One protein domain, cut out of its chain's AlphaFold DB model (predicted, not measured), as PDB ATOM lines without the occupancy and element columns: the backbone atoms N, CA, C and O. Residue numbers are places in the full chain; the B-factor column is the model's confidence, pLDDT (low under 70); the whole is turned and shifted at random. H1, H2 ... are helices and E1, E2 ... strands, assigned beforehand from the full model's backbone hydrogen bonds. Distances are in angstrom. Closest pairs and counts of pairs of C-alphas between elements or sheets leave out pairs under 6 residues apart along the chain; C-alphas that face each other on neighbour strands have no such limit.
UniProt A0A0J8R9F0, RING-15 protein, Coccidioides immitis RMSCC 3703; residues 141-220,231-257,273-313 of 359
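This is residues 141 to 220, 231 to 257 and 273 to 313 of the 359 residues of the protein "RING-15 protein" of Coccidioides immitis RMSCC 3703 (UniProt A0A0J8R9F0). A strongly twisted sheet of six strands runs through the middle of an elongated domain, with a small head at its E4 end, where helix H3 packs on E3 and on the hairpin of E5 and E6. Toward the E9 end lie the short helices H2 and H4, the short strand E8 and much loop, while H1 only grazes the sheet. The printed part has 148 residues, with four named helices and nine named strands in the order H1 E1 H2 E2 E3 E4 H3 E5 E6 E7 E8 H4 E9; under half of the residues are in them, and the class is mixed, helices and strands. The large sheet has the order E4 E3 E7 E2 E1 E9 and is mixed, and E5 and E6 make a second, antiparallel sheet. The whole is compact, with a radius of gyration of the C-alphas of 16.5 A, and spans 53 by 28 by 24 A.

H1 is residues 141 to 147, 10.1 A long, and its first C-alpha, that of Ala 141, is at (111.412, 131.575, 62.380). E1, residues 149 to 152, is 9.9 A long. H2 is residues 159 to 163, and E2, residues 174 to 180, is 17.3 A long. E3, residues 198 to 201, is 10.1 A long, and E4 is residues 206 to 208. H3, residues 209 to 217, is the longest helix by residues, 12.4 A from C-alpha 209 at (128.718, 124.056, 71.544) to C-alpha 217. E5 is residues 232 to 234 and E6 residues 241 to 243. E7, residues 247 to 253, is 18.4 A long. E8 is residues 281 to 283, H4 residues 303 to 306, and E9 residues 309 to 311, with C-alpha 311 at (107.631, 113.746, 70.776).

In the large sheet E7 and E2 are parallel neighbours, at 38 degrees, with N 177 and O 249 within hydrogen-bond range at 2.8 A. E7 is staggered: its residues 247 to 249 pair with E3 and its residues 249 to 253 with E2. E3 and E7 are antiparallel, with N 250 and O 198 at 2.9 A. E3 and E4 form a hairpin, with N 199 and O 207 at 2.8 A. On the other side of E2, E1 is its antiparallel neighbour, with N 178 and O 149 at 2.8 A. E9 is an edge strand parallel to E1, with N 310 and O 150 at 2.9 A. H3 lies over E4 at a height over the sheet of 9.4 A and stands up from it at 46 degrees. The closest C-alphas of H3 and E5 are those of Met 216 and Lys 233, 6.3 A apart. E5 and E6 form a hairpin, with N 242 and O 233 at 2.8 A. H4 is on the large sheet but over none of its strands, at a height of 7.9 A, and the closest C-alphas of E8 and H4 are those of Leu 282 and Tyr 306, 6.2 A apart. E8 pairs with no named strand, though residues 273 to 274 pair antiparallel with its residues 281 to 282. H2 is not on the large sheet, and it is only just apart from E9, closest 8.2 A. In H1, H2 and H3 every O i to N i+4 pair is within hydrogen-bond range; H4 is too short for such a pair, and its one O i to N i+3 pair is within range.

The two C-alphas farthest apart, those of Ser 219 and Asp 285, are 55.8 A apart. Residues 221 to 230 are not printed, with 10.9 A from C-alpha 220 to C-alpha 231, and residues 258 to 272 are not printed, with 17.8 A from C-alpha 257 to C-alpha 273. The links from E2 to E3 and from E8 to H4 are long, with 17 and 19 residues. The mean pLDDT of the printed part is 87.7, and residues 219 to 220, 256 to 257 and 286 to 292 are under 70.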
ATOM      1  N   ALA A 141     112.154 132.664  61.754       85.19
ATOM      2  CA  ALA A 141     111.412 131.575  62.380       85.19
ATOM      3  C   ALA A 141     110.597 130.794  61.338       85.19
ATOM      4  O   ALA A 141     110.612 129.568  61.371       85.19
ATOM      5  N   ARG A 142     109.978 131.461  60.350       88.62
ATOM      6  CA  ARG A 142     109.339 130.766  59.212       88.62
ATOM      7  C   ARG A 142     110.344 129.935  58.415       88.62
ATOM      8  O   ARG A 142     110.039 128.794  58.089       88.62
ATOM      9  N   TYR A 143     111.529 130.471  58.108       89.62
ATOM     10  CA  TYR A 143     112.566 129.704  57.400       89.62
ATOM     11  C   TYR A 143     112.984 128.463  58.200       89.62
ATOM     12  O   TYR A 143     112.947 127.354  57.668       89.62
ATOM     13  N   VAL A 144     113.315 128.635  59.484       91.38
ATOM     14  CA  VAL A 144     113.697 127.541  60.389       91.38
ATOM     15  C   VAL A 144     112.589 126.492  60.471       91.38
ATOM     16  O   VAL A 144     112.833 125.318  60.206       91.38
ATOM     17  N   HIS A 145     111.350 126.906  60.741       89.88
ATOM     18  CA  HIS A 145     110.224 125.986  60.851       89.88
ATOM     19  C   HIS A 145     109.874 125.283  59.535       89.88
ATOM     20  O   HIS A 145     109.337 124.181  59.592       89.88
ATOM     21  N   ALA A 146     110.127 125.880  58.367       88.62
ATOM     22  CA  ALA A 146     109.813 125.268  57.074       88.62
ATOM     23  C   ALA A 146     110.865 124.250  56.595       88.62
ATOM     24  O   ALA A 146     110.505 123.325  55.872       88.62
ATOM     25  N   ASN A 147     112.141 124.416  56.967       89.94
ATOM     26  CA  ASN A 147     113.245 123.613  56.424       89.94
ATOM     27  C   ASN A 147     113.716 122.479  57.349       89.94
ATOM     28  O   ASN A 147     114.309 121.519  56.859       89.94
ATOM     29  N   TYR A 148     113.471 122.570  58.657       92.62
ATOM     30  CA  TYR A 148     113.929 121.579  59.636       92.62
ATOM     31  C   TYR A 148     112.764 120.790  60.253       92.62
ATOM     32  O   TYR A 148     111.609 121.220  60.201       92.62
ATOM     33  N   ARG A 149     113.072 119.627  60.841       92.50
ATOM     34  CA  ARG A 149     112.126 118.837  61.652       92.50
ATOM     35  C   ARG A 149     112.460 119.024  63.140       92.50
ATOM     36  O   ARG A 149     113.608 119.311  63.478       92.50
ATOM     37  N   PHE A 150     111.483 118.872  64.031       94.69
ATOM     38  CA  PHE A 150     111.625 119.224  65.450       94.69
ATOM     39  C   PHE A 150     111.249 118.077  66.379       94.69
ATOM     40  O   PHE A 150     110.183 117.478  66.236       94.69
ATOM     41  N   ILE A 151     112.092 117.837  67.381       94.81
ATOM     42  CA  ILE A 151     111.774 116.977  68.517       94.81
ATOM     43  C   ILE A 151     111.392 117.882  69.689       94.81
ATOM     44  O   ILE A 151     112.154 118.766  70.098       94.81
ATOM     45  N   VAL A 152     110.172 117.695  70.184       94.69
ATOM     46  CA  VAL A 152     109.509 118.575  71.151       94.69
ATOM     47  C   VAL A 152     109.202 117.844  72.457       94.69
ATOM     48  O   VAL A 152     109.103 116.616  72.504       94.69
ATOM     49  N   ASN A 153     109.060 118.612  73.536       93.50
ATOM     50  CA  ASN A 153     108.777 118.088  74.868       93.50
ATOM     51  C   ASN A 153     107.382 117.413  74.911       93.50
ATOM     52  O   ASN A 153     106.400 118.086  74.586       93.50
ATOM     53  N   PRO A 154     107.253 116.141  75.342       91.75
ATOM     54  CA  PRO A 154     105.990 115.394  75.294       91.75
ATOM     55  C   PRO A 154     104.894 115.905  76.245       91.75
ATOM     56  O   PRO A 154     103.743 115.508  76.099       91.75
ATOM     57  N   THR A 155     105.221 116.771  77.212       89.88
ATOM     58  CA  THR A 155     104.283 117.258  78.249       89.88
ATOM     59  C   THR A 155     103.381 118.421  77.815       89.88
ATOM     60  O   THR A 155     102.498 118.822  78.572       89.88
ATOM     61  N   LYS A 156     103.606 119.000  76.628       89.25
ATOM     62  CA  LYS A 156     102.813 120.117  76.085       89.25
ATOM     63  C   LYS A 156     101.911 119.627  74.943       89.25
ATOM     64  O   LYS A 156     102.255 118.682  74.239       89.25
ATOM     65  N   ASN A 157     100.782 120.304  74.735       88.69
ATOM     66  CA  ASN A 157      99.840 119.996  73.654       88.69
ATOM     67  C   ASN A 157     100.228 120.746  72.370       88.69
ATOM     68  O   ASN A 157     100.590 121.922  72.436       88.69
ATOM     69  N   TYR A 158     100.096 120.093  71.209       90.12
ATOM     70  CA  TYR A 158     100.549 120.627  69.911       90.12
ATOM     71  C   TYR A 158      99.492 120.545  68.796       90.12
ATOM     72  O   TYR A 158      99.814 120.710  67.617       90.12
ATOM     73  N   HIS A 159      98.225 120.311  69.154       88.44
ATOM     74  CA  HIS A 159      97.094 120.186  68.232       88.44
ATOM     75  C   HIS A 159      97.079 121.248  67.123       88.44
ATOM     76  O   HIS A 159      96.919 120.924  65.951       88.44
ATOM     77  N   SER A 160      97.314 122.523  67.452       89.50
ATOM     78  CA  SER A 160      97.256 123.609  66.465       89.50
ATOM     79  C   SER A 160      98.346 123.518  65.389       89.50
ATOM     80  O   SER A 160      98.062 123.836  64.231       89.50
ATOM     81  N   GLN A 161      99.548 123.040  65.734       89.56
ATOM     82  CA  GLN A 161     100.619 122.731  64.780       89.56
ATOM     83  C   GLN A 161     100.355 121.419  64.025       89.56
ATOM     84  O   GLN A 161     100.636 121.335  62.830       89.56
ATOM     85  N   ALA A 162      99.766 120.421  64.691       87.38
ATOM     86  CA  ALA A 162      99.349 119.171  64.060       87.38
ATOM     87  C   ALA A 162      98.244 119.392  63.010       87.38
ATOM     88  O   ALA A 162      98.264 118.733  61.972       87.38
ATOM     89  N   THR A 163      97.337 120.356  63.212       89.12
ATOM     90  CA  THR A 163      96.302 120.755  62.240       89.12
ATOM     91  C   THR A 163      96.829 121.680  61.137       89.12
ATOM     92  O   THR A 163      96.425 121.550  59.980       89.12
ATOM     93  N   ASN A 164      97.722 122.628  61.458       88.50
ATOM     94  CA  ASN A 164      98.111 123.711  60.547       88.50
ATOM     95  C   ASN A 164      99.634 123.872  60.436       88.50
ATOM     96  O   ASN A 164     100.288 124.404  61.331       88.50
ATOM     97  N   ALA A 165     100.190 123.517  59.275       84.69
ATOM     98  CA  ALA A 165     101.634 123.520  59.024       84.69
ATOM     99  C   ALA A 165     102.298 124.918  59.067       84.69
ATOM    100  O   ALA A 165     103.515 124.998  59.263       84.69
ATOM    101  N   ASP A 166     101.519 125.990  58.891       86.94
ATOM    102  CA  ASP A 166     101.964 127.388  59.012       86.94
ATOM    103  C   ASP A 166     102.042 127.883  60.469       86.94
ATOM    104  O   ASP A 166     102.637 128.932  60.727       86.94
ATOM    105  N   VAL A 167     101.453 127.166  61.436       89.88
ATOM    106  CA  VAL A 167     101.532 127.547  62.852       89.88
ATOM    107  C   VAL A 167     102.923 127.207  63.372       89.88
ATOM    108  O   VAL A 167     103.361 126.059  63.370       89.88
ATOM    109  N   HIS A 168     103.635 128.237  63.813       89.88
ATOM    110  CA  HIS A 168     104.974 128.102  64.365       89.88
ATOM    111  C   HIS A 168     104.951 127.373  65.721       89.88
ATOM    112  O   HIS A 168     104.023 127.529  66.521       89.88
ATOM    113  N   LEU A 169     106.000 126.593  65.989       90.62
ATOM    114  CA  LEU A 169     106.283 126.100  67.335       90.62
ATOM    115  C   LEU A 169     106.809 127.249  68.202       90.62
ATOM    116  O   LEU A 169     107.495 128.152  67.715       90.62
ATOM    117  N   ASP A 170     106.515 127.196  69.500       91.44
ATOM    118  CA  ASP A 170     107.264 127.975  70.482       91.44
ATOM    119  C   ASP A 170     108.641 127.320  70.685       91.44
ATOM    120  O   ASP A 170     108.759 126.103  70.860       91.44
ATOM    121  N   TRP A 171     109.696 128.129  70.650       91.06
ATOM    122  CA  TRP A 171     111.076 127.651  70.730       91.06
ATOM    123  C   TRP A 171     111.391 127.008  72.085       91.06
ATOM    124  O   TRP A 171     112.242 126.124  72.168       91.06
ATOM    125  N   ASP A 172     110.669 127.385  73.141       91.75
ATOM    126  CA  ASP A 172     110.796 126.802  74.480       91.75
ATOM    127  C   ASP A 172     109.924 125.529  74.652       91.75
ATOM    128  O   ASP A 172     109.717 125.018  75.758       91.75
ATOM    129  N   THR A 173     109.433 124.965  73.539       93.12
ATOM    130  CA  THR A 173     108.893 123.591  73.426       93.12
ATOM    131  C   THR A 173     109.841 122.624  72.714       93.12
ATOM    132  O   THR A 173     109.812 121.421  72.985       93.12
ATOM    133  N   VAL A 174     110.696 123.146  71.826       94.44
ATOM    134  CA  VAL A 174     111.696 122.383  71.074       94.44
ATOM    135  C   VAL A 174     112.811 121.954  72.019       94.44
ATOM    136  O   VAL A 174     113.383 122.789  72.717       94.44
ATOM    137  N   LEU A 175     113.147 120.664  72.006       94.06
ATOM    138  CA  LEU A 175     114.325 120.113  72.681       94.06
ATOM    139  C   LEU A 175     115.514 120.062  71.711       94.06
ATOM    140  O   LEU A 175     116.619 120.499  72.038       94.06
ATOM    141  N   GLN A 176     115.261 119.585  70.492       94.69
ATOM    142  CA  GLN A 176     116.277 119.284  69.489       94.69
ATOM    143  C   GLN A 176     115.728 119.516  68.073       94.69
ATOM    144  O   GLN A 176     114.529 119.381  67.817       94.69
ATOM    145  N   VAL A 177     116.616 119.875  67.147       95.12
ATOM    146  CA  VAL A 177     116.313 120.108  65.731       95.12
ATOM    147  C   VAL A 177     116.986 119.023  64.891       95.12
ATOM    148  O   VAL A 177     118.178 118.772  65.045       95.12
ATOM    149  N   LEU A 178     116.240 118.392  63.986       93.19
ATOM    150  CA  LEU A 178     116.785 117.432  63.028       93.19
ATOM    151  C   LEU A 178     117.102 118.140  61.709       93.19
ATOM    152  O   LEU A 178     116.252 118.836  61.140       93.19
ATOM    153  N   VAL A 179     118.328 117.943  61.229       92.88
ATOM    154  CA  VAL A 179     118.899 118.614  60.054       92.88
ATOM    155  C   VAL A 179     119.382 117.559  59.060       92.88
ATOM    156  O   VAL A 179     120.050 116.606  59.456       92.88
ATOM    157  N   SER A 180     119.061 117.716  57.772       89.31
ATOM    158  CA  SER A 180     119.474 116.761  56.731       89.31
ATOM    159  C   SER A 180     121.001 116.707  56.607       89.31
ATOM    160  O   SER A 180     121.653 117.721  56.339       89.31
ATOM    161  N   SER A 181     121.569 115.514  56.786       86.44
ATOM    162  CA  SER A 181     123.014 115.246  56.697       86.44
ATOM    163  C   SER A 181     123.590 115.431  55.284       86.44
ATOM    164  O   SER A 181     124.788 115.677  55.144       86.44
ATOM    165  N   GLU A 182     122.738 115.349  54.258       82.56
ATOM    166  CA  GLU A 182     123.069 115.551  52.843       82.56
ATOM    167  C   GLU A 182     122.804 117.000  52.409       82.56
ATOM    168  O   GLU A 182     123.726 117.742  52.072       82.56
ATOM    169  N   THR A 183     121.535 117.426  52.440       81.50
ATOM    170  CA  THR A 183     121.077 118.674  51.800       81.50
ATOM    171  C   THR A 183     121.328 119.930  52.636       81.50
ATOM    172  O   THR A 183     121.301 121.040  52.107       81.50
ATOM    173  N   GLN A 184     121.567 119.772  53.942       82.25
ATOM    174  CA  GLN A 184     121.702 120.872  54.908       82.25
ATOM    175  C   GLN A 184     123.025 120.807  55.690       82.25
ATOM    176  O   GLN A 184     123.189 121.487  56.708       82.25
ATOM    177  N   LYS A 185     123.994 120.016  55.209       81.62
ATOM    178  CA  LYS A 185     125.327 119.897  55.808       81.62
ATOM    179  C   LYS A 185     126.024 121.256  55.844       81.62
ATOM    180  O   LYS A 185     126.242 121.886  54.811       81.62
ATOM    181  N   THR A 186     126.406 121.702  57.036       86.62
ATOM    182  CA  THR A 186     127.048 123.005  57.241       86.62
ATOM    183  C   THR A 186     128.231 122.885  58.198       86.62
ATOM    184  O   THR A 186     128.193 122.104  59.151       86.62
ATOM    185  N   SER A 187     129.303 123.630  57.928       92.81
ATOM    186  CA  SER A 187     130.451 123.753  58.826       92.81
ATOM    187  C   SER A 187     130.204 124.845  59.867       92.81
ATOM    188  O   SER A 187     129.443 125.788  59.643       92.81
ATOM    189  N   CYS A 188     130.852 124.748  61.027       94.62
ATOM    190  CA  CYS A 188     130.741 125.802  62.029       94.62
ATOM    191  C   CYS A 188     131.413 127.091  61.519       94.62
ATOM    192  O   CYS A 188     132.605 127.063  61.221       94.62
ATOM    193  N   PRO A 189     130.740 128.256  61.524       93.38
ATOM    194  CA  PRO A 189     131.318 129.511  61.028       93.38
ATOM    195  C   PRO A 189     132.421 130.108  61.924       93.38
ATOM    196  O   PRO A 189     132.891 131.208  61.651       93.38
ATOM    197  N   ILE A 190     132.809 129.423  63.009       92.69
ATOM    198  CA  ILE A 190     133.838 129.868  63.963       92.69
ATOM    199  C   ILE A 190     135.141 129.074  63.778       92.69
ATOM    200  O   ILE A 190     136.207 129.676  63.704       92.69
ATOM    201  N   CYS A 191     135.071 127.739  63.684       92.44
ATOM    202  CA  CYS A 191     136.240 126.863  63.497       92.44
ATOM    203  C   CYS A 191     136.348 126.241  62.092       92.44
ATOM    204  O   CYS A 191     137.330 125.568  61.803       92.44
ATOM    205  N   LEU A 192     135.353 126.460  61.223       92.75
ATOM    206  CA  LEU A 192     135.259 125.992  59.830       92.75
ATOM    207  C   LEU A 192     135.255 124.461  59.626       92.75
ATOM    208  O   LEU A 192     135.156 123.998  58.491       92.75
ATOM    209  N   SER A 193     135.279 123.674  60.704       91.88
ATOM    210  CA  SER A 193     135.136 122.214  60.699       91.88
ATOM    211  C   SER A 193     133.669 121.760  60.669       91.88
ATOM    212  O   SER A 193     132.742 122.556  60.854       91.88
ATOM    213  N   THR A 194     133.454 120.447  60.532       91.88
ATOM    214  CA  THR A 194     132.218 119.787  60.990       91.88
ATOM    215  C   THR A 194     131.938 120.180  62.451       91.88
ATOM    216  O   THR A 194     132.885 120.203  63.247       91.88
ATOM    217  N   PRO A 195     130.694 120.527  62.826       93.38
ATOM    218  CA  PRO A 195     130.395 120.971  64.182       93.38
ATOM    219  C   PRO A 195     130.162 119.800  65.149       93.38
ATOM    220  O   PRO A 195     129.193 119.064  64.992       93.38
ATOM    221  N   ALA A 196     131.016 119.681  66.169       92.81
ATOM    222  CA  ALA A 196     130.838 118.762  67.301       92.81
ATOM    223  C   ALA A 196     129.880 119.351  68.352       92.81
ATOM    224  O   ALA A 196     129.934 120.562  68.618       92.81
ATOM    225  N   ALA A 197     129.019 118.511  68.935       94.06
ATOM    226  CA  ALA A 197     127.868 118.900  69.760       94.06
ATOM    227  C   ALA A 197     127.124 120.119  69.158       94.06
ATOM    228  O   ALA A 197     127.174 121.228  69.711       94.06
ATOM    229  N   PRO A 198     126.548 119.983  67.946       95.00
ATOM    230  CA  PRO A 198     126.061 121.116  67.170       95.00
ATOM    231  C   PRO A 198     124.823 121.766  67.799       95.00
ATOM    232  O   PRO A 198     123.875 121.104  68.216       95.00
ATOM    233  N   ARG A 199     124.816 123.103  67.835       94.94
ATOM    234  CA  ARG A 199     123.766 123.931  68.437       94.94
ATOM    235  C   ARG A 199     123.217 124.946  67.447       94.94
ATOM    236  O   ARG A 199     123.961 125.779  66.929       94.94
ATOM    237  N   MET A 200     121.906 124.894  67.213       94.94
ATOM    238  CA  MET A 200     121.177 125.864  66.391       94.94
ATOM    239  C   MET A 200     120.664 127.013  67.261       94.94
ATOM    240  O   MET A 200     120.043 126.779  68.297       94.94
ATOM    241  N   ALA A 201     120.887 128.255  66.832       94.06
ATOM    242  CA  ALA A 201     120.269 129.443  67.425       94.06
ATOM    243  C   ALA A 201     118.905 129.763  66.780       94.06
ATOM    244  O   ALA A 201     118.667 129.382  65.636       94.06
ATOM    245  N   LYS A 202     118.054 130.564  67.447       91.62
ATOM    246  CA  LYS A 202     116.743 131.045  66.929       91.62
ATOM    247  C   LYS A 202     116.773 131.663  65.513       91.62
ATOM    248  O   LYS A 202     115.735 131.774  64.870       91.62
ATOM    249  N   CYS A 203     117.943 132.062  65.011       91.44
ATOM    250  CA  CYS A 203     118.153 132.570  63.652       91.44
ATOM    251  C   CYS A 203     118.492 131.494  62.593       91.44
ATOM    252  O   CYS A 203     118.830 131.856  61.468       91.44
ATOM    253  N   GLY A 204     118.465 130.205  62.946       91.50
ATOM    254  CA  GLY A 204     118.723 129.056  62.064       91.50
ATOM    255  C   GLY A 204     120.191 128.655  61.886       91.50
ATOM    256  O   GLY A 204     120.474 127.603  61.326       91.50
ATOM    257  N   HIS A 205     121.135 129.457  62.377       93.44
ATOM    258  CA  HIS A 205     122.565 129.190  62.209       93.44
ATOM    259  C   HIS A 205     123.080 128.189  63.251       93.44
ATOM    260  O   HIS A 205     122.702 128.263  64.425       93.44
ATOM    261  N   ILE A 206     123.951 127.278  62.807       95.12
ATOM    262  CA  ILE A 206     124.477 126.147  63.581       95.12
ATOM    263  C   ILE A 206     125.948 126.399  63.950       95.12
ATOM    264  O   ILE A 206     126.744 126.860  63.131       95.12
ATOM    265  N   PHE A 207     126.314 126.086  65.192       95.44
ATOM    266  CA  PHE A 207     127.656 126.266  65.758       95.44
ATOM    267  C   PHE A 207     128.051 125.033  66.582       95.44
ATOM    268  O   PHE A 207     127.170 124.375  67.122       95.44
ATOM    269  N   CYS A 208     129.341 124.737  66.770       95.38
ATOM    270  CA  CYS A 208     129.742 123.795  67.828       95.38
ATOM    271  C   CYS A 208     129.401 124.403  69.197       95.38
ATOM    272  O   CYS A 208     129.711 125.581  69.410       95.38
ATOM    273  N   LEU A 209     128.888 123.620  70.150       94.88
ATOM    274  CA  LEU A 209     128.718 124.056  71.544       94.88
ATOM    275  C   LEU A 209     129.976 124.751  72.128       94.88
ATOM    276  O   LEU A 209     129.850 125.889  72.592       94.88
ATOM    277  N   PRO A 210     131.200 124.176  72.061       94.31
ATOM    278  CA  PRO A 210     132.395 124.828  72.608       94.31
ATOM    279  C   PRO A 210     132.762 126.119  71.868       94.31
ATOM    280  O   PRO A 210     133.203 127.079  72.494       94.31
ATOM    281  N   CYS A 211     132.539 126.191  70.551       94.00
ATOM    282  CA  CYS A 211     132.782 127.412  69.780       94.00
ATOM    283  C   CYS A 211     131.798 128.526  70.155       94.00
ATOM    284  O   CYS A 211     132.203 129.679  70.290       94.00
ATOM    285  N   LEU A 212     130.527 128.183  70.382       93.69
ATOM    286  CA  LEU A 212     129.509 129.120  70.844       93.69
ATOM    287  C   LEU A 212     129.819 129.647  72.255       93.69
ATOM    288  O   LEU A 212     129.724 130.850  72.476       93.69
ATOM    289  N   ILE A 213     130.248 128.786  73.185       92.75
ATOM    290  CA  ILE A 213     130.666 129.197  74.538       92.75
ATOM    291  C   ILE A 213     131.883 130.134  74.459       92.75
ATOM    292  O   ILE A 213     131.830 131.248  74.986       92.75
ATOM    293  N   ARG A 214     132.940 129.735  73.730       91.94
ATOM    294  CA  ARG A 214     134.137 130.564  73.475       91.94
ATOM    295  C   ARG A 214     133.748 131.933  72.871       91.94
ATOM    296  O   ARG A 214     134.299 132.953  73.273       91.94
ATOM    297  N   TYR A 215     132.755 131.983  71.975       91.88
ATOM    298  CA  TYR A 215     132.248 133.223  71.366       91.88
ATOM    299  C   TYR A 215     131.382 134.088  72.302       91.88
ATOM    300  O   TYR A 215     131.479 135.314  72.270       91.88
ATOM    301  N   MET A 216     130.566 133.487  73.172       89.56
ATOM    302  CA  MET A 216     129.809 134.223  74.197       89.56
ATOM    303  C   MET A 216     130.726 134.845  75.259       89.56
ATOM    304  O   MET A 216     130.402 135.901  75.803       89.56
ATOM    305  N   HIS A 217     131.865 134.203  75.536       87.75
ATOM    306  CA  HIS A 217     132.832 134.608  76.560       87.75
ATOM    307  C   HIS A 217     133.927 135.564  76.055       87.75
ATOM    308  O   HIS A 217     134.636 136.140  76.878       87.75
ATOM    309  N   SER A 218     134.078 135.769  74.741       85.88
ATOM    310  CA  SER A 218     135.026 136.757  74.211       85.88
ATOM    311  C   SER A 218     134.654 138.176  74.657       85.88
ATOM    312  O   SER A 218     133.469 138.502  74.803       85.88
ATOM    313  N   SER A 219     135.638 139.053  74.860       64.81
ATOM    314  CA  SER A 219     135.356 140.470  75.082       64.81
ATOM    315  C   SER A 219     134.800 141.102  73.800       64.81
ATOM    316  O   SER A 219     135.328 140.938  72.703       64.81
ATOM    317  N   ASP A 220     133.678 141.800  73.947       62.12
ATOM    318  CA  ASP A 220     133.180 142.778  72.982       62.12
ATOM    319  C   ASP A 220     133.045 144.055  73.808       62.12
ATOM    320  O   ASP A 220     132.081 144.218  74.558       62.12
ATOM    321  N   ARG A 231     124.096 136.996  78.941       78.19
ATOM    322  CA  ARG A 231     124.997 137.542  77.923       78.19
ATOM    323  C   ARG A 231     124.478 137.133  76.546       78.19
ATOM    324  O   ARG A 231     124.269 135.950  76.287       78.19
ATOM    325  N   TRP A 232     124.278 138.124  75.685       87.50
ATOM    326  CA  TRP A 232     123.929 137.931  74.283       87.50
ATOM    327  C   TRP A 232     125.046 138.465  73.396       87.50
ATOM    328  O   TRP A 232     125.781 139.382  73.772       87.50
ATOM    329  N   LYS A 233     125.159 137.891  72.204       89.56
ATOM    330  CA  LYS A 233     126.073 138.329  71.143       89.56
ATOM    331  C   LYS A 233     125.313 138.396  69.823       89.56
ATOM    332  O   LYS A 233     124.195 137.891  69.722       89.56
ATOM    333  N   LYS A 234     125.905 139.010  68.802       92.00
ATOM    334  CA  LYS A 234     125.336 139.018  67.448       92.00
ATOM    335  C   LYS A 234     125.734 137.742  66.703       92.00
ATOM    336  O   LYS A 234     126.832 137.235  66.882       92.00
ATOM    337  N   CYS A 235     124.867 137.225  65.843       92.31
ATOM    338  CA  CYS A 235     125.213 136.127  64.949       92.31
ATOM    339  C   CYS A 235     126.293 136.594  63.952       92.31
ATOM    340  O   CYS A 235     126.039 137.570  63.243       92.31
ATOM    341  N   PRO A 236     127.448 135.910  63.815       90.62
ATOM    342  CA  PRO A 236     128.497 136.326  62.876       90.62
ATOM    343  C   PRO A 236     128.075 136.234  61.398       90.62
ATOM    344  O   PRO A 236     128.712 136.850  60.551       90.62
ATOM    345  N   ILE A 237     126.996 135.503  61.083       90.44
ATOM    346  CA  ILE A 237     126.450 135.388  59.722       90.44
ATOM    347  C   ILE A 237     125.346 136.431  59.476       90.44
ATOM    348  O   ILE A 237     125.393 137.170  58.496       90.44
ATOM    349  N   CYS A 238     124.339 136.505  60.355       91.06
ATOM    350  CA  CYS A 238     123.098 137.249  60.092       91.06
ATOM    351  C   CYS A 238     122.776 138.381  61.087       91.06
ATOM    352  O   CYS A 238     121.696 138.966  61.006       91.06
ATOM    353  N   TRP A 239     123.703 138.686  62.002       90.25
ATOM    354  CA  TRP A 239     123.702 139.815  62.945       90.25
ATOM    355  C   TRP A 239     122.572 139.879  63.997       90.25
ATOM    356  O   TRP A 239     122.582 140.791  64.825       90.25
ATOM    357  N   ASP A 240     121.660 138.901  64.041       90.31
ATOM    358  CA  ASP A 240     120.639 138.774  65.100       90.31
ATOM    359  C   ASP A 240     121.249 138.553  66.488       90.31
ATOM    360  O   ASP A 240     122.332 137.982  66.607       90.31
ATOM    361  N   ALA A 241     120.518 138.906  67.548       90.88
ATOM    362  CA  ALA A 241     120.882 138.512  68.905       90.88
ATOM    363  C   ALA A 241     120.755 136.989  69.101       90.88
ATOM    364  O   ALA A 241     119.699 136.405  68.856       90.88
ATOM    365  N   ILE A 242     121.824 136.361  69.589       92.00
ATOM    366  CA  ILE A 242     121.853 134.981  70.079       92.00
ATOM    367  C   ILE A 242     122.023 135.025  71.601       92.00
ATOM    368  O   ILE A 242     122.898 135.731  72.105       92.00
ATOM    369  N   TYR A 243     121.229 134.225  72.313       91.75
ATOM    370  CA  TYR A 243     121.423 133.881  73.724       91.75
ATOM    371  C   TYR A 243     121.761 132.390  73.817       91.75
ATOM    372  O   TYR A 243     121.276 131.599  73.010       91.75
ATOM    373  N   ILE A 244     122.569 131.979  74.798       89.75
ATOM    374  CA  ILE A 244     122.949 130.563  74.944       89.75
ATOM    375  C   ILE A 244     121.767 129.674  75.382       89.75
ATOM    376  O   ILE A 244     121.605 128.574  74.855       89.75
ATOM    377  N   SER A 245     120.878 130.207  76.232       90.12
ATOM    378  CA  SER A 245     119.567 129.636  76.609       90.12
ATOM    379  C   SER A 245     118.651 129.350  75.421       90.12
ATOM    380  O   SER A 245     117.794 128.471  75.472       90.12
ATOM    381  N   ASP A 246     118.842 130.100  74.339       91.19
ATOM    382  CA  ASP A 246     117.982 130.117  73.162       91.19
ATOM    383  C   ASP A 246     118.544 129.221  72.052       91.19
ATOM    384  O   ASP A 246     118.076 129.271  70.914       91.19
ATOM    385  N   THR A 247     119.547 128.397  72.362       94.00
ATOM    386  CA  THR A 247     120.064 127.383  71.442       94.00
ATOM    387  C   THR A 247     119.500 125.999  71.742       94.00
ATOM    388  O   THR A 247     119.094 125.711  72.870       94.00
ATOM    389  N   ARG A 248     119.420 125.152  70.714       95.12
ATOM    390  CA  ARG A 248     118.920 123.770  70.795       95.12
ATOM    391  C   ARG A 248     119.929 122.805  70.194       95.12
ATOM    392  O   ARG A 248     120.674 123.198  69.294       95.12
ATOM    393  N   CYS A 249     119.951 121.572  70.697       94.56
ATOM    394  CA  CYS A 249     120.743 120.492  70.111       94.56
ATOM    395  C   CYS A 249     120.332 120.273  68.654       94.56
ATOM    396  O   CYS A 249     119.158 120.412  68.305       94.56
ATOM    397  N   VAL A 250     121.298 119.927  67.814       94.88
ATOM    398  CA  VAL A 250     121.067 119.467  66.449       94.88
ATOM    399  C   VAL A 250     121.438 117.993  66.380       94.88
ATOM    400  O   VAL A 250     122.509 117.609  66.838       94.88
ATOM    401  N   ALA A 251     120.585 117.176  65.770       92.31
ATOM    402  CA  ALA A 251     120.987 115.860  65.291       92.31
ATOM    403  C   ALA A 251     120.967 115.829  63.763       92.31
ATOM    404  O   ALA A 251     120.084 116.393  63.108       92.31
ATOM    405  N   TRP A 252     121.970 115.161  63.202       90.94
ATOM    406  CA  TRP A 252     122.062 114.900  61.775       90.94
ATOM    407  C   TRP A 252     121.148 113.732  61.418       90.94
ATOM    408  O   TRP A 252     121.291 112.641  61.964       90.94
ATOM    409  N   HIS A 253     120.213 113.970  60.504       87.81
ATOM    410  CA  HIS A 253     119.265 112.973  60.029       87.81
ATOM    411  C   HIS A 253     119.573 112.619  58.571       87.81
ATOM    412  O   HIS A 253     119.311 113.414  57.664       87.81
ATOM    413  N   THR A 254     120.113 111.422  58.361       83.81
ATOM    414  CA  THR A 254     120.152 110.755  57.052       83.81
ATOM    415  C   THR A 254     118.821 110.030  56.893       83.81
ATOM    416  O   THR A 254     118.579 109.048  57.588       83.81
ATOM    417  N   GLY A 255     117.933 110.570  56.061       71.94
ATOM    418  CA  GLY A 255     116.634 109.952  55.778       71.94
ATOM    419  C   GLY A 255     116.656 109.163  54.474       71.94
ATOM    420  O   GLY A 255     117.652 109.177  53.758       71.94
ATOM    421  N   GLN A 256     115.534 108.557  54.089       66.38
ATOM    422  CA  GLN A 256     115.377 107.949  52.757       66.38
ATOM    423  C   GLN A 256     115.179 108.998  51.640       66.38
ATOM    424  O   GLN A 256     114.358 108.826  50.738       66.38
ATOM    425  N   GLN A 257     115.915 110.114  51.682       58.66
ATOM    426  CA  GLN A 257     115.750 111.257  50.778       58.66
ATOM    427  C   GLN A 257     116.515 111.092  49.448       58.66
ATOM    428  O   GLN A 257     117.144 112.023  48.961       58.66
ATOM    429  N   TRP A 273      99.658 108.156  52.976       87.00
ATOM    430  CA  TRP A 273      98.288 108.593  53.264       87.00
ATOM    431  C   TRP A 273      98.261 109.601  54.421       87.00
ATOM    432  O   TRP A 273      99.210 109.705  55.196       87.00
ATOM    433  N   ARG A 274      97.179 110.380  54.514       87.62
ATOM    434  CA  ARG A 274      97.012 111.501  55.451       87.62
ATOM    435  C   ARG A 274      95.567 111.557  55.938       87.62
ATOM    436  O   ARG A 274      94.649 111.499  55.121       87.62
ATOM    437  N   MET A 275      95.363 111.736  57.242       84.75
ATOM    438  CA  MET A 275      94.024 111.949  57.804       84.75
ATOM    439  C   MET A 275      93.511 113.370  57.511       84.75
ATOM    440  O   MET A 275      94.284 114.329  57.630       84.75
ATOM    441  N   PRO A 276      92.218 113.554  57.170       84.00
ATOM    442  CA  PRO A 276      91.615 114.879  57.046       84.00
ATOM    443  C   PRO A 276      91.807 115.698  58.328       84.00
ATOM    444  O   PRO A 276      91.605 115.196  59.428       84.00
ATOM    445  N   GLY A 277      92.209 116.962  58.192       83.31
ATOM    446  CA  GLY A 277      92.439 117.863  59.327       83.31
ATOM    447  C   GLY A 277      93.792 117.714  60.036       83.31
ATOM    448  O   GLY A 277      94.263 118.702  60.581       83.31
ATOM    449  N   SER A 278      94.475 116.566  59.975       86.25
ATOM    450  CA  SER A 278      95.886 116.466  60.393       86.25
ATOM    451  C   SER A 278      96.815 116.930  59.266       86.25
ATOM    452  O   SER A 278      96.443 116.865  58.095       86.25
ATOM    453  N   THR A 279      98.021 117.403  59.576       86.56
ATOM    454  CA  THR A 279      99.110 117.663  58.610       86.56
ATOM    455  C   THR A 279      99.975 116.438  58.351       86.56
ATOM    456  O   THR A 279     100.676 116.403  57.339       86.56
ATOM    457  N   LEU A 280      99.925 115.448  59.241       88.56
ATOM    458  CA  LEU A 280     100.795 114.287  59.195       88.56
ATOM    459  C   LEU A 280     100.397 113.343  58.058       88.56
ATOM    460  O   LEU A 280      99.222 113.014  57.876       88.56
ATOM    461  N   ALA A 281     101.403 112.899  57.313       88.44
ATOM    462  CA  ALA A 281     101.273 111.928  56.245       88.44
ATOM    463  C   ALA A 281     102.287 110.804  56.497       88.44
ATOM    464  O   ALA A 281     103.455 111.094  56.738       88.44
ATOM    465  N   LEU A 282     101.846 109.546  56.482       87.50
ATOM    466  CA  LEU A 282     102.675 108.364  56.761       87.50
ATOM    467  C   LEU A 282     102.502 107.302  55.667       87.50
ATOM    468  O   LEU A 282     101.490 107.325  54.963       87.50
ATOM    469  N   PRO A 283     103.448 106.361  55.498       88.00
ATOM    470  CA  PRO A 283     103.270 105.225  54.601       88.00
ATOM    471  C   PRO A 283     101.996 104.442  54.921       88.00
ATOM    472  O   PRO A 283     101.618 104.302  56.084       88.00
ATOM    473  N   ARG A 284     101.341 103.894  53.893       81.06
ATOM    474  CA  ARG A 284     100.148 103.045  54.073       81.06
ATOM    475  C   ARG A 284     100.429 101.808  54.935       81.06
ATOM    476  O   ARG A 284      99.546 101.366  55.661       81.06
ATOM    477  N   ASP A 285     101.649 101.294  54.847       76.06
ATOM    478  CA  ASP A 285     102.122 100.099  55.554       76.06
ATOM    479  C   ASP A 285     102.808 100.443  56.894       76.06
ATOM    480  O   ASP A 285     103.292  99.554  57.591       76.06
ATOM    481  N   GLY A 286     102.887 101.737  57.234       66.19
ATOM    482  CA  GLY A 286     103.488 102.246  58.466       66.19
ATOM    483  C   GLY A 286     102.527 102.222  59.658       66.19
ATOM    484  O   GLY A 286     101.338 101.919  59.534       66.19
ATOM    485  N   ALA A 287     103.040 102.568  60.840       62.19
ATOM    486  CA  ALA A 287     102.262 102.553  62.076       62.19
ATOM    487  C   ALA A 287     101.071 103.533  62.035       62.19
ATOM    488  O   ALA A 287     101.232 104.731  61.791       62.19
ATOM    489  N   ILE A 288      99.870 103.028  62.333       62.66
ATOM    490  CA  ILE A 288      98.669 103.853  62.500       62.66
ATOM    491  C   ILE A 288      98.722 104.500  63.885       62.66
ATOM    492  O   ILE A 288      98.590 103.819  64.901       62.66
ATOM    493  N   ILE A 289      98.887 105.820  63.925       66.25
ATOM    494  CA  ILE A 289      98.767 106.606  65.158       66.25
ATOM    495  C   ILE A 289      97.290 106.657  65.559       66.25
ATOM    496  O   ILE A 289      96.418 106.885  64.715       66.25
ATOM    497  N   GLY A 290      97.003 106.432  66.842       61.97
ATOM    498  CA  GLY A 290      95.641 106.508  67.366       61.97
ATOM    499  C   GLY A 290      95.067 107.929  67.245       61.97
ATOM    500  O   GLY A 290      95.811 108.893  67.403       61.97
ATOM    501  N   PRO A 291      93.748 108.095  67.027       61.16
ATOM    502  CA  PRO A 291      93.121 109.405  66.797       61.16
ATOM    503  C   PRO A 291      93.149 110.362  68.008       61.16
ATOM    504  O   PRO A 291      92.622 111.466  67.917       61.16
ATOM    505  N   GLU A 292      93.737 109.937  69.128       63.44
ATOM    506  CA  GLU A 292      93.917 110.702  70.366       63.44
ATOM    507  C   GLU A 292      95.326 111.331  70.485       63.44
ATOM    508  O   GLU A 292      95.516 112.263  71.264       63.44
ATOM    509  N   GLU A 293      96.322 110.887  69.700       73.94
ATOM    510  CA  GLU A 293      97.664 111.490  69.697       73.94
ATOM    511  C   GLU A 293      97.847 112.504  68.553       73.94
ATOM    512  O   GLU A 293      97.998 112.130  67.392       73.94
ATOM    513  N   ASP A 294      97.941 113.797  68.895       79.69
ATOM    514  CA  ASP A 294      98.241 114.888  67.945       79.69
ATOM    515  C   ASP A 294      99.525 114.657  67.123       79.69
ATOM    516  O   ASP A 294      99.614 115.048  65.957       79.69
ATOM    517  N   ILE A 295     100.562 114.115  67.774       86.69
ATOM    518  CA  ILE A 295     101.945 114.063  67.284       86.69
ATOM    519  C   ILE A 295     102.597 112.737  67.710       86.69
ATOM    520  O   ILE A 295     102.540 112.408  68.898       86.69
ATOM    521  N   PRO A 296     103.258 112.008  66.789       90.31
ATOM    522  CA  PRO A 296     103.906 110.735  67.085       90.31
ATOM    523  C   PRO A 296     105.198 110.871  67.886       90.31
ATOM    524  O   PRO A 296     105.839 111.924  67.931       90.31
ATOM    525  N   TRP A 297     105.626 109.751  68.451       89.94
ATOM    526  CA  TRP A 297     106.920 109.592  69.100       89.94
ATOM    527  C   TRP A 297     108.039 109.319  68.092       89.94
ATOM    528  O   TRP A 297     107.849 108.578  67.131       89.94
ATOM    529  N   TYR A 298     109.226 109.878  68.345       88.00
ATOM    530  CA  TYR A 298     110.400 109.715  67.473       88.00
ATOM    531  C   TYR A 298     110.834 108.247  67.277       88.00
ATOM    532  O   TYR A 298     111.366 107.895  66.230       88.00
ATOM    533  N   HIS A 299     110.599 107.377  68.266       83.94
ATOM    534  CA  HIS A 299     111.027 105.971  68.236       83.94
ATOM    535  C   HIS A 299     110.191 105.066  67.308       83.94
ATOM    536  O   HIS A 299     110.485 103.878  67.187       83.94
ATOM    537  N   ILE A 300     109.122 105.583  66.698       84.44
ATOM    538  CA  ILE A 300     108.253 104.815  65.800       84.44
ATOM    539  C   ILE A 300     108.922 104.731  64.418       84.44
ATOM    540  O   ILE A 300     109.387 105.736  63.884       84.44
ATOM    541  N   ALA A 301     108.965 103.538  63.819       79.94
ATOM    542  CA  ALA A 301     109.524 103.340  62.478       79.94
ATOM    543  C   ALA A 301     108.792 104.182  61.410       79.94
ATOM    544  O   ALA A 301     107.615 104.506  61.568       79.94
ATOM    545  N   ASP A 302     109.496 104.538  60.330       83.75
ATOM    546  CA  ASP A 302     109.106 105.496  59.274       83.75
ATOM    547  C   ASP A 302     108.846 106.948  59.734       83.75
ATOM    548  O   ASP A 302     109.096 107.887  58.980       83.75
ATOM    549  N   VAL A 303     108.371 107.178  60.962       86.75
ATOM    550  CA  VAL A 303     108.005 108.512  61.465       86.75
ATOM    551  C   VAL A 303     109.096 109.582  61.288       86.75
ATOM    552  O   VAL A 303     108.727 110.657  60.814       86.75
ATOM    553  N   PRO A 304     110.395 109.373  61.591       86.31
ATOM    554  CA  PRO A 304     111.378 110.459  61.495       86.31
ATOM    555  C   PRO A 304     111.680 110.929  60.059       86.31
ATOM    556  O   PRO A 304     112.035 112.096  59.865       86.31
ATOM    557  N   ASP A 305     111.429 110.096  59.043       86.81
ATOM    558  CA  ASP A 305     111.487 110.507  57.637       86.81
ATOM    559  C   ASP A 305     110.328 111.444  57.266       86.81
ATOM    560  O   ASP A 305     110.545 112.517  56.691       86.81
ATOM    561  N   TYR A 306     109.089 111.070  57.600       86.75
ATOM    562  CA  TYR A 306     107.887 111.755  57.101       86.75
ATOM    563  C   TYR A 306     107.331 112.837  58.044       86.75
ATOM    564  O   TYR A 306     106.726 113.808  57.580       86.75
ATOM    565  N   ALA A 307     107.525 112.716  59.359       89.75
ATOM    566  CA  ALA A 307     107.004 113.660  60.342       89.75
ATOM    567  C   ALA A 307     107.907 114.893  60.496       89.75
ATOM    568  O   ALA A 307     109.126 114.808  60.630       89.75
ATOM    569  N   ARG A 308     107.289 116.079  60.539       89.50
ATOM    570  CA  ARG A 308     107.989 117.359  60.760       89.50
ATOM    571  C   ARG A 308     108.139 117.726  62.238       89.50
ATOM    572  O   ARG A 308     109.013 118.518  62.583       89.50
ATOM    573  N   ILE A 309     107.294 117.172  63.103       91.81
ATOM    574  CA  ILE A 309     107.294 117.404  64.550       91.81
ATOM    575  C   ILE A 309     107.072 116.048  65.226       91.81
ATOM    576  O   ILE A 309     106.233 115.279  64.757       91.81
ATOM    577  N   MET A 310     107.827 115.749  66.285       92.75
ATOM    578  CA  MET A 310     107.810 114.467  67.000       92.75
ATOM    579  C   MET A 310     108.007 114.660  68.507       92.75
ATOM    580  O   MET A 310     108.764 115.533  68.930       92.75
ATOM    581  N   LYS A 311     107.383 113.815  69.329       92.31
ATOM    582  CA  LYS A 311     107.631 113.746  70.776       92.31
ATOM    583  C   LYS A 311     108.987 113.089  71.053       92.31
ATOM    584  O   LYS A 311     109.253 111.986  70.567       92.31
ATOM    585  N   GLY A 312     109.823 113.747  71.855       91.25
ATOM    586  CA  GLY A 312     111.065 113.167  72.377       91.25
ATOM    587  C   GLY A 312     110.802 112.275  73.592       91.25
ATOM    588  O   GLY A 312     110.144 112.710  74.536       91.25
ATOM    589  N   GLY A 313     111.315 111.043  73.575       90.81
ATOM    590  CA  GLY A 313     111.372 110.180  74.762       90.81
ATOM    591  C   GLY A 313     112.575 110.521  75.647       90.81
ATOM    592  O   GLY A 313     113.582 111.020  75.146       90.81
TER     593      GLY A 313